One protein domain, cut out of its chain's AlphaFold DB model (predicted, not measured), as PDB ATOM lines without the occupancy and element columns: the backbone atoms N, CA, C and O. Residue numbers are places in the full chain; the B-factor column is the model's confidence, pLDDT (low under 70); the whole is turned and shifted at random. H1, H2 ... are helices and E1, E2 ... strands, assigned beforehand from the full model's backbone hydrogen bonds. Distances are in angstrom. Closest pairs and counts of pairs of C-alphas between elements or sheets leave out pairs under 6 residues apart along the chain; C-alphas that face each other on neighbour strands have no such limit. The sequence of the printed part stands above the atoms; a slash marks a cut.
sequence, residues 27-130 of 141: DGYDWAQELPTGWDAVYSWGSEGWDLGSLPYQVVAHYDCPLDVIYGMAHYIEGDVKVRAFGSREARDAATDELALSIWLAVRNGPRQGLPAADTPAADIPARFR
ATOM      1  N   ASP A  27     -37.847 -24.580 -14.092       94.38
ATOM      2  CA  ASP A  27     -37.013 -23.376 -14.087       94.38
ATOM      3  C   ASP A  27     -37.483 -22.328 -15.116       94.38
ATOM      4  O   ASP A  27     -38.478 -22.507 -15.815       94.38
ATOM      5  N   GLY A  28     -36.791 -21.191 -15.211       93.69
ATOM      6  CA  GLY A  28     -37.192 -20.120 -16.123       93.69
ATOM      7  C   GLY A  28     -37.171 -20.502 -17.608       93.69
ATOM      8  O   GLY A  28     -37.874 -19.871 -18.395       93.69
ATOM      9  N   TYR A  29     -36.401 -21.516 -18.022       95.62
ATOM     10  CA  TYR A  29     -36.471 -22.027 -19.392       95.62
ATOM     11  C   TYR A  29     -37.754 -22.811 -19.636       95.62
ATOM     12  O   TYR A  29     -38.333 -22.665 -20.712       95.62
ATOM     13  N   ASP A  30     -38.178 -23.625 -18.667       95.62
ATOM     14  CA  ASP A  30     -39.443 -24.355 -18.743       95.62
ATOM     15  C   ASP A  30     -40.603 -23.352 -18.810       95.62
ATOM     16  O   ASP A  30     -41.377 -23.363 -19.767       95.62
ATOM     17  N   TRP A  31     -40.616 -22.375 -17.897       96.50
ATOM     18  CA  TRP A  31     -41.602 -21.291 -17.889       96.50
ATOM     19  C   TRP A  31     -41.656 -20.524 -19.220       96.50
ATOM     20  O   TRP A  31     -42.731 -20.251 -19.754       96.50
ATOM     21  N   ALA A  32     -40.499 -20.209 -19.815       96.56
ATOM     22  CA  ALA A  32     -40.436 -19.514 -21.100       96.56
ATOM     23  C   ALA A  32     -41.008 -20.335 -22.273       96.56
ATOM     24  O   ALA A  32     -41.454 -19.751 -23.261       96.56
ATOM     25  N   GLN A  33     -40.984 -21.670 -22.196       95.44
ATOM     26  CA  GLN A  33     -41.576 -22.552 -23.211       95.44
ATOM     27  C   GLN A  33     -43.098 -22.667 -23.081       95.44
ATOM     28  O   GLN A  33     -43.765 -22.997 -24.062       95.44
ATOM     29  N   GLU A  34     -43.639 -22.383 -21.898       95.31
ATOM     30  CA  GLU A  34     -45.067 -22.485 -21.584       95.31
ATOM     31  C   GLU A  34     -45.812 -21.144 -21.685       95.31
ATOM     32  O   GLU A  34     -46.998 -21.063 -21.362       95.31
ATOM     33  N   LEU A  35     -45.145 -20.091 -22.173       96.44
ATOM     34  CA  LEU A  35     -45.745 -18.766 -22.322       96.44
ATOM     35  C   LEU A  35     -47.049 -18.805 -23.150       96.44
ATOM     36  O   LEU A  35     -47.098 -19.440 -24.212       96.44
ATOM     37  N   PRO A  36     -48.106 -18.083 -22.720       94.88
ATOM     38  CA  PRO A  36     -49.349 -18.000 -23.475       94.88
ATOM     39  C   PRO A  36     -49.160 -17.358 -24.852       94.88
ATOM     40  O   PRO A  36     -48.211 -16.620 -25.116       94.88
ATOM     41  N   THR A  37     -50.125 -17.576 -25.746       92.38
ATOM     42  CA  THR A  37     -50.068 -17.004 -27.099       92.38
ATOM     43  C   THR A  37     -49.971 -15.476 -27.064       92.38
ATOM     44  O   THR A  37     -50.795 -14.803 -26.447       92.38
ATOM     45  N   GLY A  38     -48.994 -14.932 -27.794       93.19
ATOM     46  CA  GLY A  38     -48.722 -13.494 -27.875       93.19
ATOM     47  C   GLY A  38     -47.704 -12.992 -26.851       93.19
ATOM     48  O   GLY A  38     -47.331 -11.823 -26.921       93.19
ATOM     49  N   TRP A  39     -47.266 -13.851 -25.925       96.94
ATOM     50  CA  TRP A  39     -46.123 -13.594 -25.059       96.94
ATOM     51  C   TRP A  39     -44.862 -14.219 -25.644       96.94
ATOM     52  O   TRP A  39     -44.859 -15.386 -26.023       96.94
ATOM     53  N   ASP A  40     -43.778 -13.453 -25.649       96.75
ATOM     54  CA  ASP A  40     -42.471 -13.895 -26.118       96.75
ATOM     55  C   ASP A  40     -41.404 -13.596 -25.062       96.75
ATOM     56  O   ASP A  40     -41.332 -12.489 -24.518       96.75
ATOM     57  N   ALA A  41     -40.550 -14.579 -24.772       97.06
ATOM     58  CA  ALA A  41     -39.413 -14.397 -23.879       97.06
ATOM     59  C   ALA A  41     -38.354 -13.486 -24.522       97.06
ATOM     60  O   ALA A  41     -37.964 -13.665 -25.679       97.06
ATOM     61  N   VAL A  42     -37.850 -12.528 -23.748       96.88
ATOM     62  CA  VAL A  42     -36.840 -11.557 -24.171       96.88
ATOM     63  C   VAL A  42     -35.568 -11.788 -23.369       96.88
ATOM     64  O   VAL A  42     -35.511 -11.524 -22.172       96.88
ATOM     65  N   TYR A  43     -34.527 -12.264 -24.050       95.38
ATOM     66  CA  TYR A  43     -33.263 -12.655 -23.415       95.38
ATOM     67  C   TYR A  43     -32.149 -11.618 -23.537       95.38
ATOM     68  O   TYR A  43     -31.130 -11.732 -22.862       95.38
ATOM     69  N   SER A  44     -32.306 -10.621 -24.404       95.44
ATOM     70  CA  SER A  44     -31.253  -9.650 -24.700       95.44
ATOM     71  C   SER A  44     -31.821  -8.245 -24.787       95.44
ATOM     72  O   SER A  44     -32.877  -8.019 -25.382       95.44
ATOM     73  N   TRP A  45     -31.095  -7.285 -24.224       96.62
ATOM     74  CA  TRP A  45     -31.514  -5.892 -24.151       96.62
ATOM     75  C   TRP A  45     -30.355  -4.920 -24.378       96.62
ATOM     76  O   TRP A  45     -29.177  -5.276 -24.303       96.62
ATOM     77  N   GLY A  46     -30.696  -3.665 -24.670       94.88
ATOM     78  CA  GLY A  46     -29.724  -2.633 -25.012       94.88
ATOM     79  C   GLY A  46     -29.075  -2.821 -26.389       94.88
ATOM     80  O   GLY A  46     -29.341  -3.773 -27.116       94.88
ATOM     81  N   SER A  47     -28.201  -1.890 -26.764       93.25
ATOM     82  CA  SER A  47     -27.601  -1.846 -28.107       93.25
ATOM     83  C   SER A  47     -26.634  -2.992 -28.434       93.25
ATOM     84  O   SER A  47     -26.486  -3.323 -29.607       93.25
ATOM     85  N   GLU A  48     -26.002  -3.614 -27.435       92.69
ATOM     86  CA  GLU A  48     -25.068  -4.737 -27.645       92.69
ATOM     87  C   GLU A  48     -25.679  -6.106 -27.305       92.69
ATOM     88  O   GLU A  48     -24.983  -7.114 -27.380       92.69
ATOM     89  N   GLY A  49     -26.968  -6.154 -26.947       93.88
ATOM     90  CA  GLY A  49     -27.664  -7.402 -26.638       93.88
ATOM     91  C   GLY A  49     -27.192  -8.052 -25.342       93.88
ATOM     92  O   GLY A  49     -27.028  -9.267 -25.294       93.88
ATOM     93  N   TRP A  50     -26.965  -7.254 -24.295       95.12
ATOM     94  CA  TRP A  50     -26.625  -7.784 -22.974       95.12
ATOM     95  C   TRP A  50     -27.793  -8.581 -22.395       95.12
ATOM     96  O   TRP A  50     -28.954  -8.268 -22.662       95.12
ATOM     97  N   ASP A  51     -27.473  -9.572 -21.569       95.00
ATOM     98  CA  ASP A  51     -28.444 -10.509 -21.005       95.00
ATOM     99  C   ASP A  51     -29.566  -9.787 -20.249       95.00
ATOM    100  O   ASP A  51     -29.312  -9.051 -19.295       95.00
ATOM    101  N   LEU A  52     -30.816 -10.007 -20.649       94.31
ATOM    102  CA  LEU A  52     -31.997  -9.562 -19.918       94.31
ATOM    103  C   LEU A  52     -32.482 -10.709 -19.032       94.31
ATOM    104  O   LEU A  52     -32.910 -11.748 -19.528       94.31
ATOM    105  N   GLY A  53     -32.394 -10.524 -17.716       92.88
ATOM    106  CA  GLY A  53     -32.596 -11.612 -16.758       92.88
ATOM    107  C   GLY A  53     -31.288 -12.297 -16.373       92.88
ATOM    108  O   GLY A  53     -30.200 -11.783 -16.611       92.88
ATOM    109  N   SER A  54     -31.404 -13.447 -15.720       93.62
ATOM    110  CA  SER A  54     -30.290 -14.265 -15.237       93.62
ATOM    111  C   SER A  54     -30.735 -15.715 -15.292       93.62
ATOM    112  O   SER A  54     -31.155 -16.288 -14.287       93.62
ATOM    113  N   LEU A  55     -30.690 -16.284 -16.490       90.69
ATOM    114  CA  LEU A  55     -31.155 -17.641 -16.735       90.69
ATOM    115  C   LEU A  55     -30.363 -18.670 -15.905       90.69
ATOM    116  O   LEU A  55     -29.152 -18.509 -15.725       90.69
ATOM    117  N   PRO A  56     -31.010 -19.743 -15.417       93.56
ATOM    118  CA  PRO A  56     -32.441 -20.052 -15.541       93.56
ATOM    119  C   PRO A  56     -33.337 -19.354 -14.496       93.56
ATOM    120  O   PRO A  56     -34.544 -19.544 -14.495       93.56
ATOM    121  N   TYR A  57     -32.779 -18.566 -13.579       95.06
ATOM    122  CA  TYR A  57     -33.496 -18.081 -12.393       95.06
ATOM    123  C   TYR A  57     -34.419 -16.891 -12.656       95.06
ATOM    124  O   TYR A  57     -35.401 -16.716 -11.944       95.06
ATOM    125  N   GLN A  58     -34.091 -16.053 -13.642       96.69
ATOM    126  CA  GLN A  58     -34.884 -14.873 -13.982       96.69
ATOM    127  C   GLN A  58     -35.083 -14.754 -15.484       96.69
ATOM    128  O   GLN A  58     -34.098 -14.770 -16.230       96.69
ATOM    129  N   VAL A  59     -36.334 -14.559 -15.898       97.62
ATOM    130  CA  VAL A  59     -36.736 -14.400 -17.303       97.62
ATOM    131  C   VAL A  59     -37.687 -13.224 -17.428       97.62
ATOM    132  O   VAL A  59     -38.521 -12.986 -16.556       97.62
ATOM    133  N   VAL A  60     -37.552 -12.474 -18.517       97.94
ATOM    134  CA  VAL A  60     -38.485 -11.409 -18.880       97.94
ATOM    135  C   VAL A  60     -39.236 -11.842 -20.131       97.94
ATOM    136  O   VAL A  60     -38.630 -12.365 -21.061       97.94
ATOM    137  N   ALA A  61     -40.546 -11.620 -20.163       98.12
ATOM    138  CA  ALA A  61     -41.367 -11.835 -21.346       98.12
ATOM    139  C   ALA A  61     -42.166 -10.577 -21.676       98.12
ATOM    140  O   ALA A  61     -42.571  -9.824 -20.786       98.12
ATOM    141  N   HIS A  62     -42.392 -10.347 -22.961       97.88
ATOM    142  CA  HIS A  62     -43.177  -9.233 -23.471       97.88
ATOM    143  C   HIS A  62     -44.435  -9.743 -24.150       97.88
ATOM    144  O   HIS A  62     -44.409 -10.764 -24.821       97.88
ATOM    145  N   TYR A  63     -45.516  -8.985 -24.004       97.00
ATOM    146  CA  TYR A  63     -46.718  -9.133 -24.814       97.00
ATOM    147  C   TYR A  63     -46.868  -7.915 -25.718       97.00
ATOM    148  O   TYR A  63     -46.816  -6.773 -25.246       97.00
ATOM    149  N   ASP A  64     -47.073  -8.162 -27.006       93.19
ATOM    150  CA  ASP A  64     -47.403  -7.155 -28.012       93.19
ATOM    151  C   ASP A  64     -48.806  -7.454 -28.554       93.19
ATOM    152  O   ASP A  64     -49.017  -8.438 -29.265       93.19
ATOM    153  N   CYS A  65     -49.791  -6.603 -28.241       88.69
ATOM    154  CA  CYS A  65     -51.117  -6.780 -28.823       88.69
ATOM    155  C   CYS A  65     -51.056  -6.579 -30.347       88.69
ATOM    156  O   CYS A  65     -50.601  -5.525 -30.789       88.69
ATOM    157  N   PRO A  66     -51.627  -7.486 -31.161       86.56
ATOM    158  CA  PRO A  66     -51.668  -7.326 -32.618       86.56
ATOM    159  C   PRO A  66     -52.402  -6.069 -33.113       86.56
ATOM    160  O   PRO A  66     -52.283  -5.704 -34.278       86.56
ATOM    161  N   LEU A  67     -53.210  -5.445 -32.251       88.12
ATOM    162  CA  LEU A  67     -53.940  -4.209 -32.542       88.12
ATOM    163  C   LEU A  67     -53.220  -2.955 -32.014       88.12
ATOM    164  O   LEU A  67     -53.794  -1.873 -32.086       88.12
ATOM    165  N   ASP A  68     -52.013  -3.100 -31.458       86.75
ATOM    166  CA  ASP A  68     -51.193  -2.025 -30.882       86.75
ATOM    167  C   ASP A  68     -51.903  -1.212 -29.771       86.75
ATOM    168  O   ASP A  68     -51.613  -0.033 -29.565       86.75
ATOM    169  N   VAL A  69     -52.840  -1.834 -29.036       88.75
ATOM    170  CA  VAL A  69     -53.651  -1.163 -27.992       88.75
ATOM    171  C   VAL A  69     -53.170  -1.384 -26.559       88.75
ATOM    172  O   VAL A  69     -53.467  -0.570 -25.689       88.75
ATOM    173  N   ILE A  70     -52.492  -2.499 -26.291       93.00
ATOM    174  CA  ILE A  70     -52.008  -2.859 -24.958       93.00
ATOM    175  C   ILE A  70     -50.747  -3.704 -25.080       93.00
ATOM    176  O   ILE A  70     -50.604  -4.508 -26.002       93.00
ATOM    177  N   TYR A  71     -49.840  -3.517 -24.137       95.25
ATOM    178  CA  TYR A  71     -48.542  -4.168 -24.098       95.25
ATOM    179  C   TYR A  71     -48.326  -4.744 -22.707       95.25
ATOM    180  O   TYR A  71     -48.824  -4.192 -21.730       95.25
ATOM    181  N   GLY A  72     -47.610  -5.854 -22.600       96.81
ATOM    182  CA  GLY A  72     -47.341  -6.507 -21.321       96.81
ATOM    183  C   GLY A  72     -45.854  -6.712 -21.092       96.81
ATOM    184  O   GLY A  72     -45.093  -6.891 -22.042       96.81
ATOM    185  N   MET A  73     -45.451  -6.700 -19.827       97.69
ATOM    186  CA  MET A  73     -44.144  -7.158 -19.370       97.69
ATOM    187  C   MET A  73     -44.358  -8.101 -18.188       97.69
ATOM    188  O   MET A  73     -44.972  -7.712 -17.194       97.69
ATOM    189  N   ALA A  74     -43.843  -9.318 -18.296       98.06
ATOM    190  CA  ALA A  74     -43.809 -10.300 -17.228       98.06
ATOM    191  C   ALA A  74     -42.358 -10.498 -16.788       98.06
ATOM    192  O   ALA A  74     -41.453 -10.559 -17.622       98.06
ATOM    193  N   HIS A  75     -42.138 -10.582 -15.480       98.06
ATOM    194  CA  HIS A  75     -40.842 -10.864 -14.877       98.06
ATOM    195  C   HIS A  75     -40.983 -12.066 -13.955       98.06
ATOM    196  O   HIS A  75     -41.631 -11.975 -12.914       98.06
ATOM    197  N   TYR A  76     -40.383 -13.172 -14.374       98.06
ATOM    198  CA  TYR A  76     -40.259 -14.403 -13.610       98.06
ATOM    199  C   TYR A  76     -38.996 -14.356 -12.743       98.06
ATOM    200  O   TYR A  76     -37.923 -13.997 -13.245       98.06
ATOM    201  N   ILE A  77     -39.105 -14.750 -11.472       97.12
ATOM    202  CA  ILE A  77     -37.985 -14.983 -10.553       97.12
ATOM    203  C   ILE A  77     -38.266 -16.250  -9.743       97.12
ATOM    204  O   ILE A  77     -39.081 -16.222  -8.828       97.12
ATOM    205  N   GLU A  78     -37.565 -17.343 -10.051       95.81
ATOM    206  CA  GLU A  78     -37.614 -18.604  -9.282       95.81
ATOM    207  C   GLU A  78     -39.041 -19.079  -8.922       95.81
ATOM    208  O   GLU A  78     -39.301 -19.615  -7.842       95.81
ATOM    209  N   GLY A  79     -39.966 -18.871  -9.856       94.19
ATOM    210  CA  GLY A  79     -41.356 -19.301  -9.797       94.19
ATOM    211  C   GLY A  79     -42.369 -18.203  -9.507       94.19
ATOM    212  O   GLY A  79     -43.521 -18.355  -9.896       94.19
ATOM    213  N   ASP A  80     -41.943 -17.078  -8.933       97.44
ATOM    214  CA  ASP A  80     -42.809 -15.911  -8.763       97.44
ATOM    215  C   ASP A  80     -42.859 -15.094 -10.065       97.44
ATOM    216  O   ASP A  80     -41.816 -14.715 -10.611       97.44
ATOM    217  N   VAL A  81     -44.060 -14.759 -10.543       97.50
ATOM    218  CA  VAL A  81     -44.271 -13.969 -11.761       97.50
ATOM    219  C   VAL A  81     -44.957 -12.649 -11.450       97.50
ATOM    220  O   VAL A  81     -46.087 -12.566 -10.966       97.50
ATOM    221  N   LYS A  82     -44.287 -11.553 -11.812       97.06
ATOM    222  CA  LYS A  82     -44.867 -10.210 -11.761       97.06
ATOM    223  C   LYS A  82     -45.220  -9.722 -13.157       97.06
ATOM    224  O   LYS A  82     -44.337  -9.545 -13.992       97.06
ATOM    225  N   VAL A  83     -46.495  -9.401 -13.370       97.19
ATOM    226  CA  VAL A  83     -47.006  -8.880 -14.645       97.19
ATOM    227  C   VAL A  83     -47.381  -7.407 -14.520       97.19
ATOM    228  O   VAL A  83     -47.991  -6.984 -13.538       97.19
ATOM    229  N   ARG A  84     -47.019  -6.618 -15.532       96.12
ATOM    230  CA  ARG A  84     -47.419  -5.217 -15.714       96.12
ATOM    231  C   ARG A  84     -47.975  -5.033 -17.121       96.12
ATOM    232  O   ARG A  84     -47.482  -5.659 -18.060       96.12
ATOM    233  N   ALA A  85     -48.983  -4.179 -17.269       95.81
ATOM    234  CA  ALA A  85     -49.577  -3.842 -18.560       95.81
ATOM    235  C   ALA A  85     -49.368  -2.359 -18.872       95.81
ATOM    236  O   ALA A  85     -49.317  -1.542 -17.962       95.81
ATOM    237  N   PHE A  86     -49.275  -2.002 -20.147       94.06
ATOM    238  CA  PHE A  86     -48.944  -0.657 -20.600       94.06
ATOM    239  C   PHE A  86     -49.790  -0.243 -21.796       94.06
ATOM    240  O   PHE A  86     -50.179  -1.074 -22.620       94.06
ATOM    241  N   GLY A  87     -50.039   1.059 -21.910       91.69
ATOM    242  CA  GLY A  87     -50.800   1.635 -23.024       91.69
ATOM    243  C   GLY A  87     -50.005   1.821 -24.313       91.69
ATOM    244  O   GLY A  87     -50.584   2.140 -25.349       91.69
ATOM    245  N   SER A  88     -48.683   1.666 -24.261       91.88
ATOM    246  CA  SER A  88     -47.786   1.846 -25.402       91.88
ATOM    247  C   SER A  88     -46.585   0.909 -25.316       91.88
ATOM    248  O   SER A  88     -46.174   0.494 -24.225       91.88
ATOM    249  N   ARG A  89     -46.000   0.595 -26.479       93.75
ATOM    250  CA  ARG A  89     -44.762  -0.185 -26.551       93.75
ATOM    251  C   ARG A  89     -43.622   0.571 -25.880       93.75
ATOM    252  O   ARG A  89     -42.840  -0.021 -25.151       93.75
ATOM    253  N   GLU A  90     -43.569   1.885 -26.080       93.50
ATOM    254  CA  GLU A  90     -42.536   2.752 -25.518       93.50
ATOM    255  C   GLU A  90     -42.546   2.732 -23.986       93.50
ATOM    256  O   GLU A  90     -41.482   2.725 -23.374       93.50
ATOM    257  N   ALA A  91     -43.724   2.681 -23.359       93.56
ATOM    258  CA  ALA A  91     -43.834   2.579 -21.907       93.56
ATOM    259  C   ALA A  91     -43.385   1.211 -21.376       93.56
ATOM    260  O   ALA A  91     -42.673   1.142 -20.373       93.56
ATOM    261  N   ARG A  92     -43.751   0.123 -22.068       96.25
ATOM    262  CA  ARG A  92     -43.253  -1.224 -21.751       96.25
ATOM    263  C   ARG A  92     -41.730  -1.292 -21.883       96.25
ATOM    264  O   ARG A  92     -41.059  -1.842 -21.009       96.25
ATOM    265  N   ASP A  93     -41.181  -0.731 -22.955       96.56
ATOM    266  CA  ASP A  93     -39.741  -0.723 -23.213       96.56
ATOM    267  C   ASP A  93     -39.003   0.129 -22.170       96.56
ATOM    268  O   ASP A  93     -37.995  -0.321 -21.637       96.56
ATOM    269  N   ALA A  94     -39.551   1.282 -21.772       95.75
ATOM    270  CA  ALA A  94     -39.016   2.098 -20.680       95.75
ATOM    271  C   ALA A  94     -39.005   1.344 -19.335       95.75
ATOM    272  O   ALA A  94     -38.000   1.349 -18.625       95.75
ATOM    273  N   ALA A  95     -40.087   0.632 -19.005       96.12
ATOM    274  CA  ALA A  95     -40.120  -0.231 -17.823       96.12
ATOM    275  C   ALA A  95     -39.091  -1.374 -17.910       96.12
ATOM    276  O   ALA A  95     -38.511  -1.770 -16.898       96.12
ATOM    277  N   THR A  96     -38.838  -1.881 -19.118       97.62
ATOM    278  CA  THR A  96     -37.819  -2.908 -19.368       97.62
ATOM    279  C   THR A  96     -36.403  -2.336 -19.259       97.62
ATOM    280  O   THR A  96     -35.530  -3.018 -18.732       97.62
ATOM    281  N   ASP A  97     -36.166  -1.085 -19.665       97.12
ATOM    282  CA  ASP A  97     -34.878  -0.396 -19.496       97.12
ATOM    283  C   ASP A  97     -34.489  -0.284 -18.012       97.12
ATOM    284  O   ASP A  97     -33.357  -0.593 -17.631       97.12
ATOM    285  N   GLU A  98     -35.439   0.119 -17.165       96.50
ATOM    286  CA  GLU A  98     -35.253   0.217 -15.709       96.50
ATOM    287  C   GLU A  98     -35.011  -1.158 -15.072       96.50
ATOM    288  O   GLU A  98     -34.130  -1.322 -14.216       96.50
ATOM    289  N   LEU A  99     -35.760  -2.172 -15.519       96.25
ATOM    290  CA  LEU A  99     -35.598  -3.544 -15.053       96.25
ATOM    291  C   LEU A  99     -34.233  -4.117 -15.455       96.25
ATOM    292  O   LEU A  99     -33.533  -4.679 -14.612       96.25
ATOM    293  N   ALA A 100     -33.822  -3.932 -16.712       96.44
ATOM    294  CA  ALA A 100     -32.534  -4.383 -17.226       96.44
ATOM    295  C   ALA A 100     -31.380  -3.782 -16.416       96.44
ATOM    296  O   ALA A 100     -30.506  -4.509 -15.947       96.44
ATOM    297  N   LEU A 101     -31.420  -2.468 -16.168       96.00
ATOM    298  CA  LEU A 101     -30.441  -1.779 -15.330       96.00
ATOM    299  C   LEU A 101     -30.361  -2.381 -13.922       96.00
ATOM    300  O   LEU A 101     -29.264  -2.664 -13.428       96.00
ATOM    301  N   SER A 102     -31.516  -2.604 -13.293       94.81
ATOM    302  CA  SER A 102     -31.608  -3.197 -11.957       94.81
ATOM    303  C   SER A 102     -30.997  -4.600 -11.914       94.81
ATOM    304  O   SER A 102     -30.188  -4.893 -11.029       94.81
ATOM    305  N   ILE A 103     -31.316  -5.445 -12.898       94.81
ATOM    306  CA  ILE A 103     -30.786  -6.808 -13.023       94.81
ATOM    307  C   ILE A 103     -29.269  -6.770 -13.225       94.81
ATOM    308  O   ILE A 103     -28.530  -7.362 -12.436       94.81
ATOM    309  N   TRP A 104     -28.774  -6.016 -14.209       96.00
ATOM    310  CA  TRP A 104     -27.343  -5.931 -14.514       96.00
ATOM    311  C   TRP A 104     -26.506  -5.486 -13.321       96.00
ATOM    312  O   TRP A 104     -25.403  -5.997 -13.104       96.00
ATOM    313  N   LEU A 105     -27.019  -4.548 -12.525       94.38
ATOM    314  CA  LEU A 105     -26.357  -4.113 -11.305       94.38
ATOM    315  C   LEU A 105     -26.403  -5.191 -10.219       94.38
ATOM    316  O   LEU A 105     -25.377  -5.422  -9.577       94.38
ATOM    317  N   ALA A 106     -27.540  -5.857 -10.020       93.12
ATOM    318  CA  ALA A 106     -27.712  -6.870  -8.983       93.12
ATOM    319  C   ALA A 106     -26.869  -8.130  -9.239       93.12
ATOM    320  O   ALA A 106     -26.135  -8.567  -8.352       93.12
ATOM    321  N   VAL A 107     -26.929  -8.685 -10.453       92.50
ATOM    322  CA  VAL A 107     -26.297  -9.975 -10.792       92.50
ATOM    323  C   VAL A 107     -24.985  -9.844 -11.572       92.50
ATOM    324  O   VAL A 107     -24.298 -10.837 -11.788       92.50
ATOM    325  N   ARG A 108     -24.581  -8.620 -11.945       91.75
ATOM    326  CA  ARG A 108     -23.292  -8.316 -12.607       91.75
ATOM    327  C   ARG A 108     -23.091  -9.014 -13.965       91.75
ATOM    328  O   ARG A 108     -21.949  -9.263 -14.349       91.75
ATOM    329  N   ASN A 109     -24.169  -9.291 -14.700       89.00
ATOM    330  CA  ASN A 109     -24.136  -9.948 -16.018       89.00
ATOM    331  C   ASN A 109     -24.308  -8.993 -17.218       89.00
ATOM    332  O   ASN A 109     -24.274  -9.431 -18.361       89.00
ATOM    333  N   GLY A 110     -24.463  -7.693 -16.972       89.94
ATOM    334  CA  GLY A 110     -24.632  -6.687 -18.018       89.94
ATOM    335  C   GLY A 110     -23.348  -5.951 -18.428       89.94
ATOM    336  O   GLY A 110     -22.229  -6.457 -18.272       89.94
ATOM    337  N   PRO A 111     -23.483  -4.708 -18.926       91.44
ATOM    338  CA  PRO A 111     -22.351  -3.862 -19.281       91.44
ATOM    339  C   PRO A 111     -21.353  -3.691 -18.128       91.44
ATOM    340  O   PRO A 111     -21.715  -3.378 -16.997       91.44
ATOM    341  N   ARG A 112     -20.053  -3.809 -18.425       86.81
ATOM    342  CA  ARG A 112     -18.996  -3.737 -17.395       86.81
ATOM    343  C   ARG A 112     -18.723  -2.331 -16.859       86.81
ATOM    344  O   ARG A 112     -18.093  -2.191 -15.815       86.81
ATOM    345  N   GLN A 113     -19.100  -1.293 -17.602       89.56
ATOM    346  CA  GLN A 113     -18.778   0.098 -17.284       89.56
ATOM    347  C   GLN A 113     -19.890   1.042 -17.730       89.56
ATOM    348  O   GLN A 113     -20.614   0.763 -18.687       89.56
ATOM    349  N   GLY A 114     -19.965   2.201 -17.076       90.00
ATOM    350  CA  GLY A 114     -20.828   3.313 -17.473       90.00
ATOM    351  C   GLY A 114     -22.311   3.127 -17.158       90.00
ATOM    352  O   GLY A 114     -23.091   3.968 -17.585       90.00
ATOM    353  N   LEU A 115     -22.696   2.059 -16.449       92.06
ATOM    354  CA  LEU A 115     -24.058   1.906 -15.938       92.06
ATOM    355  C   LEU A 115     -24.370   3.051 -14.959       92.06
ATOM    356  O   LEU A 115     -23.533   3.342 -14.095       92.06
ATOM    357  N   PRO A 116     -25.534   3.708 -15.087       94.00
ATOM    358  CA  PRO A 116     -25.989   4.683 -14.106       94.00
ATOM    359  C   PRO A 116     -26.459   3.983 -12.810       94.00
ATOM    360  O   PRO A 116     -26.325   2.766 -12.664       94.00
ATOM    361  N   ALA A 117     -26.951   4.745 -11.830       91.75
ATOM    362  CA  ALA A 117     -27.440   4.191 -10.561       91.75
ATOM    363  C   ALA A 117     -28.736   3.384 -10.762       91.75
ATOM    364  O   ALA A 117     -29.489   3.671 -11.685       91.75
ATOM    365  N   ALA A 118     -29.013   2.400  -9.902       85.44
ATOM    366  CA  ALA A 118     -30.139   1.471 -10.079       85.44
ATOM    367  C   ALA A 118     -31.521   2.147 -10.149       85.44
ATOM    368  O   ALA A 118     -32.418   1.631 -10.799       85.44
ATOM    369  N   ASP A 119     -31.679   3.297  -9.503       88.00
ATOM    370  CA  ASP A 119     -32.899   4.106  -9.447       88.00
ATOM    371  C   ASP A 119     -32.977   5.176 -10.550       88.00
ATOM    372  O   ASP A 119     -33.820   6.070 -10.494       88.00
ATOM    373  N   THR A 120     -32.094   5.106 -11.553       91.19
ATOM    374  CA  THR A 120     -32.121   6.028 -12.693       91.19
ATOM    375  C   THR A 120     -33.378   5.768 -13.525       91.19
ATOM    376  O   THR A 120     -33.525   4.657 -14.040       91.19
ATOM    377  N   PRO A 121     -34.263   6.764 -13.706       90.44
ATOM    378  CA  PRO A 121     -35.475   6.588 -14.497       90.44
ATOM    379  C   PRO A 121     -35.134   6.363 -15.974       90.44
ATOM    380  O   PRO A 121     -34.140   6.899 -16.472       90.44
ATOM    381  N   ALA A 122     -35.987   5.644 -16.709       89.88
ATOM    382  CA  ALA A 122     -35.752   5.262 -18.109       89.88
ATOM    383  C   ALA A 122     -35.354   6.433 -19.029       89.88
ATOM    384  O   ALA A 122     -34.521   6.293 -19.933       89.88
ATOM    385  N   ALA A 123     -35.927   7.616 -18.789       91.31
ATOM    386  CA  ALA A 123     -35.630   8.829 -19.549       91.31
ATOM    387  C   ALA A 123     -34.144   9.231 -19.469       91.31
ATOM    388  O   ALA A 123     -33.582   9.684 -20.473       91.31
ATOM    389  N   ASP A 124     -33.516   8.989 -18.318       94.56
ATOM    390  CA  ASP A 124     -32.139   9.364 -17.999       94.56
ATOM    391  C   ASP A 124     -31.139   8.217 -18.226       94.56
ATOM    392  O   ASP A 124     -29.924   8.434 -18.202       94.56
ATOM    393  N   ILE A 125     -31.621   6.997 -18.498       94.62
ATOM    394  CA  ILE A 125     -30.762   5.873 -18.881       94.62
ATOM    395  C   ILE A 125     -30.131   6.175 -20.256       94.62
ATOM    396  O   ILE A 125     -30.845   6.425 -21.234       94.62
ATOM    397  N   PRO A 126     -28.787   6.137 -20.385       95.62
ATOM    398  CA  PRO A 126     -28.120   6.374 -21.660       95.62
ATOM    399  C   PRO A 126     -28.629   5.446 -22.763       95.62
ATOM    400  O   PRO A 126     -28.706   4.235 -22.573       95.62
ATOM    401  N   ALA A 127     -28.877   6.002 -23.954       93.62
ATOM    402  CA  ALA A 127     -29.518   5.298 -25.069       93.62
ATOM    403  C   ALA A 127     -28.878   3.949 -25.428       93.62
ATOM    404  O   ALA A 127     -29.578   3.037 -25.838       93.62
ATOM    405  N   ARG A 128     -27.562   3.799 -25.235       94.12
ATOM    406  CA  ARG A 128     -26.869   2.535 -25.504       94.12
ATOM    407  C   ARG A 128     -27.378   1.380 -24.646       94.12
ATOM    408  O   ARG A 128     -27.285   0.251 -25.095       94.12
ATOM    409  N   PHE A 129     -27.864   1.651 -23.437       94.69
ATOM    410  CA  PHE A 129     -28.383   0.660 -22.491       94.69
ATOM    411  C   PHE A 129     -29.888   0.441 -22.618       94.69
ATOM    412  O   PHE A 129     -30.421  -0.444 -21.958       94.69
ATOM    413  N   ARG A 130     -30.555   1.241 -23.456       93.25
ATOM    414  CA  ARG A 130     -31.984   1.132 -23.720       93.25
ATOM    415  C   ARG A 130     -32.237   0.250 -24.931       93.25
ATOM    416  O   ARG A 130     -31.423   0.229 -25.858       93.25
TER     417      ARG A 130
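Overview. This is residues 27 to 130 of the 141 residues of an uncharacterized protein of Streptomyces sp. FR1 (UniProt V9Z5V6). A twisted four-stranded sheet has the long helix H2 along one face and the short helix H1 on the opposite face. Residues 43 to 57 pass beside H2, and residues 108 to 130 fold back along it; neither stretch has a named element. The printed part has 104 residues, with two named helices and four named strands in the order H1 E1 E2 E3 E4 H2, and the sheet, ordered E1 - E2 - E3 - E4, is antiparallel throughout. The class is mixed, helices and strands, with 50 residues, under half, in named elements. The whole is compact, with a radius of gyration of the C-alphas of 13.3 A and spans of 37 by 31 by 21 A.

Along the chain. Begin with the sheet: E1 is residues 39 to 42, 9.5 A from first to last C-alpha. E2, residues 58 to 64, E3, residues 71 to 77, and E4, residues 80 to 86, are each 20.3 A long. Find C-alpha 89 at (-44.762, -0.185, -26.551); from there H2, residues 89 to 107, runs 26.2 A to C-alpha 107 at (-26.297, -9.975, -10.792). Go back to C-alpha 28 at (-37.192, -20.120, -16.123) for H1, residues 28 to 33, 8.7 A long.

Arrangement. The strands form a meander, each strand the antiparallel neighbour of the one before, and each successive pair is a hairpin. Look between the inner strands E2 and E3, at 167 degrees, for N 61 and O 74, 2.9 A apart and within hydrogen-bond range. The edge strand E4 stands at 163 degrees to E3, with N 86 and O 71 at 2.7 A. The edge strand E1 stands at 132 degrees to E2, with N 42 and O 60 at 2.8 A. H2 is on the sheet at a height of 9.8 A; it lies over E3 with 11 of its 19 C-alphas and only just over E2, with 3. It runs along the strands, at 3 degrees to E3 on the local plane; the closest C-alphas of the two are those of Tyr 71 and Arg 89, 6.0 A apart. H1 is on the opposite face at a height of 8.1 A, over E2 and along it at 4 degrees on the local plane; their closest C-alphas, of Gly 28 and Val 59, are 5.9 A apart. H1 and H2 are apart. In H1 and H2 every O i to N i+4 pair is within hydrogen-bond range.

Size, cuts and confidence. Look to Leu 67 and Gln 113 for the two C-alphas farthest apart, 38.6 A. The printed part, residues 27 to 130, has no cut. The link from E1 to E2, 15 residues, is long; within it residues 44 to 45 pair with residues 50 to 51, antiparallel. In the B-factor column the mean pLDDT of the printed part is 94.2, and no printed residue is under 70.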